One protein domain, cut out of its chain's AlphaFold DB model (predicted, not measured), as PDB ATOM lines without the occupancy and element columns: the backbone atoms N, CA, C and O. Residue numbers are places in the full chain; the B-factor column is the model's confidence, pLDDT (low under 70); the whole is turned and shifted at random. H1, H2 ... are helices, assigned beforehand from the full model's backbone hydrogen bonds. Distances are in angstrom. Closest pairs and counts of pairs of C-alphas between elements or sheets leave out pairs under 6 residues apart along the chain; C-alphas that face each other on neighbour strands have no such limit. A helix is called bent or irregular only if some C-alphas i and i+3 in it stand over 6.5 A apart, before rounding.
ATOM      1  N   ASN A 115     -11.907  30.535  -3.424       71.25
ATOM      2  CA  ASN A 115     -10.536  30.179  -3.782       71.25
ATOM      3  C   ASN A 115     -10.475  28.696  -4.188       71.25
ATOM      4  O   ASN A 115     -11.418  27.948  -3.924       71.25
ATOM      5  N   ASN A 116      -9.357  28.273  -4.775       72.12
ATOM      6  CA  ASN A 116      -9.183  26.904  -5.268       72.12
ATOM      7  C   ASN A 116      -9.465  25.845  -4.192       72.12
ATOM      8  O   ASN A 116     -10.099  24.841  -4.476       72.12
ATOM      9  N   THR A 117      -9.087  26.094  -2.932       75.88
ATOM     10  CA  THR A 117      -9.366  25.171  -1.819       75.88
ATOM     11  C   THR A 117     -10.861  24.964  -1.592       75.88
ATOM     12  O   THR A 117     -11.311  23.829  -1.515       75.88
ATOM     13  N   LYS A 118     -11.647  26.046  -1.521       78.38
ATOM     14  CA  LYS A 118     -13.104  25.951  -1.337       78.38
ATOM     15  C   LYS A 118     -13.796  25.343  -2.551       78.38
ATOM     16  O   LYS A 118     -14.761  24.607  -2.387       78.38
ATOM     17  N   TRP A 119     -13.301  25.650  -3.750       80.56
ATOM     18  CA  TRP A 119     -13.759  25.009  -4.981       80.56
ATOM     19  C   TRP A 119     -13.521  23.504  -4.938       80.56
ATOM     20  O   TRP A 119     -14.446  22.738  -5.183       80.56
ATOM     21  N   LYS A 120     -12.320  23.086  -4.538       81.31
ATOM     22  CA  LYS A 120     -11.966  21.679  -4.397       81.31
ATOM     23  C   LYS A 120     -12.838  20.969  -3.365       81.31
ATOM     24  O   LYS A 120     -13.434  19.958  -3.692       81.31
ATOM     25  N   GLU A 121     -13.001  21.540  -2.171       85.06
ATOM     26  CA  GLU A 121     -13.865  20.975  -1.121       85.06
ATOM     27  C   GLU A 121     -15.329  20.840  -1.567       85.06
ATOM     28  O   GLU A 121     -15.986  19.842  -1.260       85.06
ATOM     29  N   LEU A 122     -15.853  21.833  -2.295       83.88
ATOM     30  CA  LEU A 122     -17.202  21.782  -2.857       83.88
ATOM     31  C   LEU A 122     -17.328  20.643  -3.873       83.88
ATOM     32  O   LEU A 122     -18.281  19.867  -3.804       83.88
ATOM     33  N   ILE A 123     -16.372  20.548  -4.798       82.56
ATOM     34  CA  ILE A 123     -16.357  19.525  -5.844       82.56
ATOM     35  C   ILE A 123     -16.208  18.131  -5.226       82.56
ATOM     36  O   ILE A 123     -17.019  17.258  -5.528       82.56
ATOM     37  N   ASP A 124     -15.270  17.943  -4.296       86.19
ATOM     38  CA  ASP A 124     -15.068  16.689  -3.559       86.19
ATOM     39  C   ASP A 124     -16.367  16.260  -2.862       86.19
ATOM     40  O   ASP A 124     -16.825  15.126  -3.009       86.19
ATOM     41  N   SER A 125     -17.040  17.197  -2.189       87.06
ATOM     42  CA  SER A 125     -18.311  16.927  -1.507       87.06
ATOM     43  C   SER A 125     -19.412  16.468  -2.470       87.06
ATOM     44  O   SER A 125     -20.189  15.570  -2.128       87.06
ATOM     45  N   ILE A 126     -19.486  17.066  -3.666       85.25
ATOM     46  CA  ILE A 126     -20.431  16.672  -4.722       85.25
ATOM     47  C   ILE A 126     -20.074  15.281  -5.256       85.25
ATOM     48  O   ILE A 126     -20.956  14.427  -5.341       85.25
ATOM     49  N   MET A 127     -18.797  15.023  -5.558       84.19
ATOM     50  CA  MET A 127     -18.324  13.732  -6.071       84.19
ATOM     51  C   MET A 127     -18.591  12.576  -5.099       84.19
ATOM     52  O   MET A 127     -18.918  11.465  -5.530       84.19
ATOM     53  N   GLU A 128     -18.441  12.826  -3.799       88.81
ATOM     54  CA  GLU A 128     -18.612  11.819  -2.751       88.81
ATOM     55  C   GLU A 128     -20.081  11.557  -2.408       88.81
ATOM     56  O   GLU A 128     -20.463  10.406  -2.194       88.81
ATOM     57  N   ASN A 129     -20.908  12.605  -2.346       88.12
ATOM     58  CA  ASN A 129     -22.229  12.511  -1.714       88.12
ATOM     59  C   ASN A 129     -23.405  12.760  -2.666       88.12
ATOM     60  O   ASN A 129     -24.530  12.381  -2.341       88.12
ATOM     61  N   MET A 130     -23.192  13.435  -3.801       85.19
ATOM     62  CA  MET A 130     -24.270  13.987  -4.637       85.19
ATOM     63  C   MET A 130     -23.923  13.982  -6.138       85.19
ATOM     64  O   MET A 130     -24.208  14.942  -6.845       85.19
ATOM     65  N   ARG A 131     -23.316  12.898  -6.635       83.75
ATOM     66  CA  ARG A 131     -22.802  12.789  -8.018       83.75
ATOM     67  C   ARG A 131     -23.833  13.083  -9.115       83.75
ATOM     68  O   ARG A 131     -23.504  13.695 -10.126       83.75
ATOM     69  N   ASP A 132     -25.082  12.694  -8.881       85.44
ATOM     70  CA  ASP A 132     -26.178  12.835  -9.847       85.44
ATOM     71  C   ASP A 132     -26.855  14.215  -9.813       85.44
ATOM     72  O   ASP A 132     -27.863  14.424 -10.493       85.44
ATOM     73  N   ILE A 133     -26.361  15.160  -9.000       84.50
ATOM     74  CA  ILE A 133     -26.962  16.493  -8.928       84.50
ATOM     75  C   ILE A 133     -26.767  17.230 -10.265       84.50
ATOM     76  O   ILE A 133     -25.641  17.319 -10.756       84.50
ATOM     77  N   PRO A 134     -27.834  17.781 -10.869       84.25
ATOM     78  CA  PRO A 134     -27.692  18.653 -12.025       84.25
ATOM     79  C   PRO A 134     -27.053  19.977 -11.600       84.25
ATOM     80  O   PRO A 134     -27.578  20.685 -10.740       84.25
ATOM     81  N   ILE A 135     -25.929  20.316 -12.219       81.38
ATOM     82  CA  ILE A 135     -25.151  21.524 -11.975       81.38
ATOM     83  C   ILE A 135     -25.258  22.418 -13.197       81.38
ATOM     84  O   ILE A 135     -25.270  21.973 -14.345       81.38
ATOM     85  N   GLN A 136     -25.326  23.709 -12.924       83.69
ATOM     86  CA  GLN A 136     -25.245  24.740 -13.926       83.69
ATOM     87  C   GLN A 136     -24.252  25.786 -13.441       83.69
ATOM     88  O   GLN A 136     -24.358  26.282 -12.320       83.69
ATOM     89  N   TYR A 137     -23.278  26.109 -14.278       77.75
ATOM     90  CA  TYR A 137     -22.266  27.106 -13.977       77.75
ATOM     91  C   TYR A 137     -21.950  27.904 -15.237       77.75
ATOM     92  O   TYR A 137     -22.318  27.524 -16.347       77.75
ATOM     93  N   LYS A 138     -21.304  29.047 -15.039       75.81
ATOM     94  CA  LYS A 138     -20.743  29.849 -16.116       75.81
ATOM     95  C   LYS A 138     -19.394  30.379 -15.682       75.81
ATOM     96  O   LYS A 138     -19.203  30.701 -14.505       75.81
ATOM     97  N   THR A 139     -18.471  30.477 -16.619       72.50
ATOM     98  CA  THR A 139     -17.171  31.084 -16.376       72.50
ATOM     99  C   THR A 139     -17.306  32.605 -16.345       72.50
ATOM    100  O   THR A 139     -18.303  33.194 -16.771       72.50
ATOM    101  N   PHE A 140     -16.276  33.291 -15.850       65.44
ATOM    102  CA  PHE A 140     -16.248  34.754 -15.885       65.44
ATOM    103  C   PHE A 140     -16.279  35.329 -17.311       65.44
ATOM    104  O   PHE A 140     -16.620  36.507 -17.460       65.44
ATOM    105  N   PHE A 141     -15.943  34.528 -18.322       70.31
ATOM    106  CA  PHE A 141     -15.878  34.929 -19.727       70.31
ATOM    107  C   PHE A 141     -17.195  34.715 -20.479       70.31
ATOM    108  O   PHE A 141     -17.341  35.235 -21.581       70.31
ATOM    109  N   ASP A 142     -18.154  34.012 -19.875       75.19
ATOM    110  CA  ASP A 142     -19.450  33.750 -20.489       75.19
ATOM    111  C   ASP A 142     -20.399  34.937 -20.280       75.19
ATOM    112  O   ASP A 142     -20.690  35.350 -19.149       75.19
ATOM    113  N   GLU A 143     -20.875  35.501 -21.391       75.81
ATOM    114  CA  GLU A 143     -21.840  36.606 -21.390       75.81
ATOM    115  C   GLU A 143     -23.276  36.107 -21.174       75.81
ATOM    116  O   GLU A 143     -24.058  36.750 -20.469       75.81
ATOM    117  N   GLU A 144     -23.614  34.949 -21.743       81.38
ATOM    118  CA  GLU A 144     -24.959  34.378 -21.694       81.38
ATOM    119  C   GLU A 144     -25.214  33.590 -20.402       81.38
ATOM    120  O   GLU A 144     -24.301  33.078 -19.746       81.38
ATOM    121  N   GLU A 145     -26.486  33.500 -20.004       80.62
ATOM    122  CA  GLU A 145     -26.871  32.574 -18.944       80.62
ATOM    123  C   GLU A 145     -26.765  31.134 -19.460       80.62
ATOM    124  O   GLU A 145     -27.223  30.840 -20.569       80.62
ATOM    125  N   PRO A 146     -26.177  30.221 -18.672       81.31
ATOM    126  CA  PRO A 146     -26.103  28.828 -19.064       81.31
ATOM    127  C   PRO A 146     -27.526  28.280 -19.238       81.31
ATOM    128  O   PRO A 146     -28.428  28.564 -18.450       81.31
ATOM    129  N   SER A 147     -27.739  27.503 -20.296       80.88
ATOM    130  CA  SER A 147     -29.044  26.915 -20.640       80.88
ATOM    131  C   SER A 147     -29.066  25.392 -20.502       80.88
ATOM    132  O   SER A 147     -30.122  24.769 -20.610       80.88
ATOM    133  N   ILE A 148     -27.901  24.796 -20.240       80.94
ATOM    134  CA  ILE A 148     -27.695  23.355 -20.130       80.94
ATOM    135  C   ILE A 148     -27.312  23.026 -18.686       80.94
ATOM    136  O   ILE A 148     -26.642  23.817 -18.017       80.94
ATOM    137  N   TYR A 149     -27.781  21.872 -18.218       81.38
ATOM    138  CA  TYR A 149     -27.391  21.276 -16.947       81.38
ATOM    139  C   TYR A 149     -26.508  20.066 -17.219       81.38
ATOM    140  O   TYR A 149     -26.818  19.269 -18.108       81.38
ATOM    141  N   TRP A 150     -25.473  19.902 -16.407       81.56
ATOM    142  CA  TRP A 150     -24.576  18.755 -16.457       81.56
ATOM    143  C   TRP A 150     -24.506  18.090 -15.088       81.56
ATOM    144  O   TRP A 150     -24.600  18.762 -14.064       81.56
ATOM    145  N   THR A 151     -24.352  16.771 -15.047       83.50
ATOM    146  CA  THR A 151     -23.848  16.107 -13.838       83.50
ATOM    147  C   THR A 151     -22.325  16.130 -13.871       83.50
ATOM    148  O   THR A 151     -21.725  16.287 -14.936       83.50
ATOM    149  N   ILE A 152     -21.686  15.939 -12.718       78.62
ATOM    150  CA  ILE A 152     -20.221  15.997 -12.624       78.62
ATOM    151  C   ILE A 152     -19.516  14.946 -13.495       78.62
ATOM    152  O   ILE A 152     -18.415  15.181 -13.976       78.62
ATOM    153  N   ASP A 153     -20.165  13.805 -13.732       79.31
ATOM    154  CA  ASP A 153     -19.624  12.731 -14.569       79.31
ATOM    155  C   ASP A 153     -19.859  12.974 -16.077       79.31
ATOM    156  O   ASP A 153     -19.264  12.290 -16.909       79.31
ATOM    157  N   ALA A 154     -20.740  13.915 -16.443       78.94
ATOM    158  CA  ALA A 154     -21.108  14.214 -17.829       78.94
ATOM    159  C   ALA A 154     -20.429  15.476 -18.390       78.94
ATOM    160  O   ALA A 154     -20.588  15.764 -19.576       78.94
ATOM    161  N   ASP A 155     -19.699  16.224 -17.559       76.88
ATOM    162  CA  ASP A 155     -19.035  17.468 -17.943       76.88
ATOM    163  C   ASP A 155     -17.512  17.285 -18.055       76.88
ATOM    164  O   ASP A 155     -16.796  17.148 -17.059       76.88
ATOM    165  N   GLU A 156     -17.004  17.298 -19.288       68.44
ATOM    166  CA  GLU A 156     -15.573  17.146 -19.580       68.44
ATOM    167  C   GLU A 156     -14.736  18.362 -19.139       68.44
ATOM    168  O   GLU A 156     -13.539  18.231 -18.874       68.44
ATOM    169  N   HIS A 157     -15.345  19.547 -19.033       68.31
ATOM    170  CA  HIS A 157     -14.661  20.775 -18.626       68.31
ATOM    171  C   HIS A 157     -14.559  20.895 -17.105       68.31
ATOM    172  O   HIS A 157     -13.560  21.403 -16.593       68.31
ATOM    173  N   PHE A 158     -15.550  20.378 -16.382       68.12
ATOM    174  CA  PHE A 158     -15.605  20.442 -14.923       68.12
ATOM    175  C   PHE A 158     -14.433  19.706 -14.251       68.12
ATOM    176  O   PHE A 158     -13.824  20.219 -13.311       68.12
ATOM    177  N   LEU A 159     -14.062  18.528 -14.767       64.88
ATOM    178  CA  LEU A 159     -12.907  17.763 -14.278       64.88
ATOM    179  C   LEU A 159     -11.571  18.423 -14.643       64.88
ATOM    180  O   LEU A 159     -10.648  18.435 -13.829       64.88
ATOM    181  N   TYR A 160     -11.476  19.020 -15.835       65.81
ATOM    182  CA  TYR A 160     -10.278  19.748 -16.255       65.81
ATOM    183  C   TYR A 160     -10.001  20.957 -15.351       65.81
ATOM    184  O   TYR A 160      -8.857  21.185 -14.956       65.81
ATOM    185  N   GLU A 161     -11.027  21.725 -14.982       63.84
ATOM    186  CA  GLU A 161     -10.860  22.846 -14.050       63.84
ATOM    187  C   GLU A 161     -10.540  22.372 -12.623       63.84
ATOM    188  O   GLU A 161      -9.730  23.006 -11.949       63.84
ATOM    189  N   TYR A 162     -11.085  21.231 -12.182       62.06
ATOM    190  CA  TYR A 162     -10.764  20.631 -10.880       62.06
ATOM    191  C   TYR A 162      -9.291  20.213 -10.752       62.06
ATOM    192  O   TYR A 162      -8.659  20.493  -9.734       62.06
ATOM    193  N   GLU A 163      -8.720  19.566 -11.772       60.00
ATOM    194  CA  GLU A 163      -7.319  19.111 -11.745       60.00
ATOM    195  C   GLU A 163      -6.305  20.266 -11.766       60.00
ATOM    196  O   GLU A 163      -5.165  20.098 -11.332       60.00
ATOM    197  N   ASN A 164      -6.722  21.439 -12.251       58.06
ATOM    198  CA  ASN A 164      -5.894  22.641 -12.345       58.06
ATOM    199  C   ASN A 164      -6.161  23.660 -11.214       58.06
ATOM    200  O   ASN A 164      -5.595  24.758 -11.241       58.06
ATOM    201  N   CYS A 165      -7.000  23.307 -10.228       52.84
ATOM    202  CA  CYS A 165      -7.244  24.077  -9.003       52.84
ATOM    203  C   CYS A 165      -6.220  23.773  -7.895       52.84
ATOM    204  O   CYS A 165      -5.999  22.590  -7.554       52.84
TER     205      CYS A 165
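This is residues 115 to 165 of the 165 residues of an uncharacterized protein of Streptococcus pneumoniae (UniProt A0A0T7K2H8). Two helices, the longer H1 and the shorter H2, sit near each other at a steep angle at one end of the domain, and a wide loop between them reaches out to the other end. The loop leaves the last residue of H1, runs out to a tip at residues 139 to 144 that sticks out free, and folds back to the first residue of H2. The printed part has 51 residues, with two named helices in the order H1, H2 and no named strand; the class is all helix, though under half of the residues, 22, are in named elements. The whole is compact, with a radius of gyration of the C-alphas of 11.1 A, and spans 30 by 24 by 16 A.

H1, residues 116 to 129, is the longest helix. H2, residues 156 to 163, only just touches it, with 3 pairs of C-alphas within 8 A. H1 touches H2 with residues 119 to 123 alone. The closest C-alphas of the two helices are those of Lys 120 and Tyr 162, 6.7 A apart. The two run opposite ways at a steep tilt of 58 degrees, 12.1 A from centre to centre. In H1 every O i to N i+4 pair is within hydrogen-bond range; in H2 3 of 4 are.

H1 measures 19.7 A from C-alpha 116 at (-9.183, 26.904, -5.268) to C-alpha 129 at (-22.229, 12.511, -1.714). H2 measures 11.5 A and ends with C-alpha 163 at (-7.319, 19.111, -11.745). Neither helix is bent.

The two C-alphas farthest apart, those of Glu 128 and Glu 143, are 31.2 A from each other. The link from H1 to H2, residues 130 to 155, is long. The printed part has no cut and ends at Cys 165, the chain's last residue. The mean pLDDT of the printed part is 77.0; residue 140 and residues 156 to 165 are under 70.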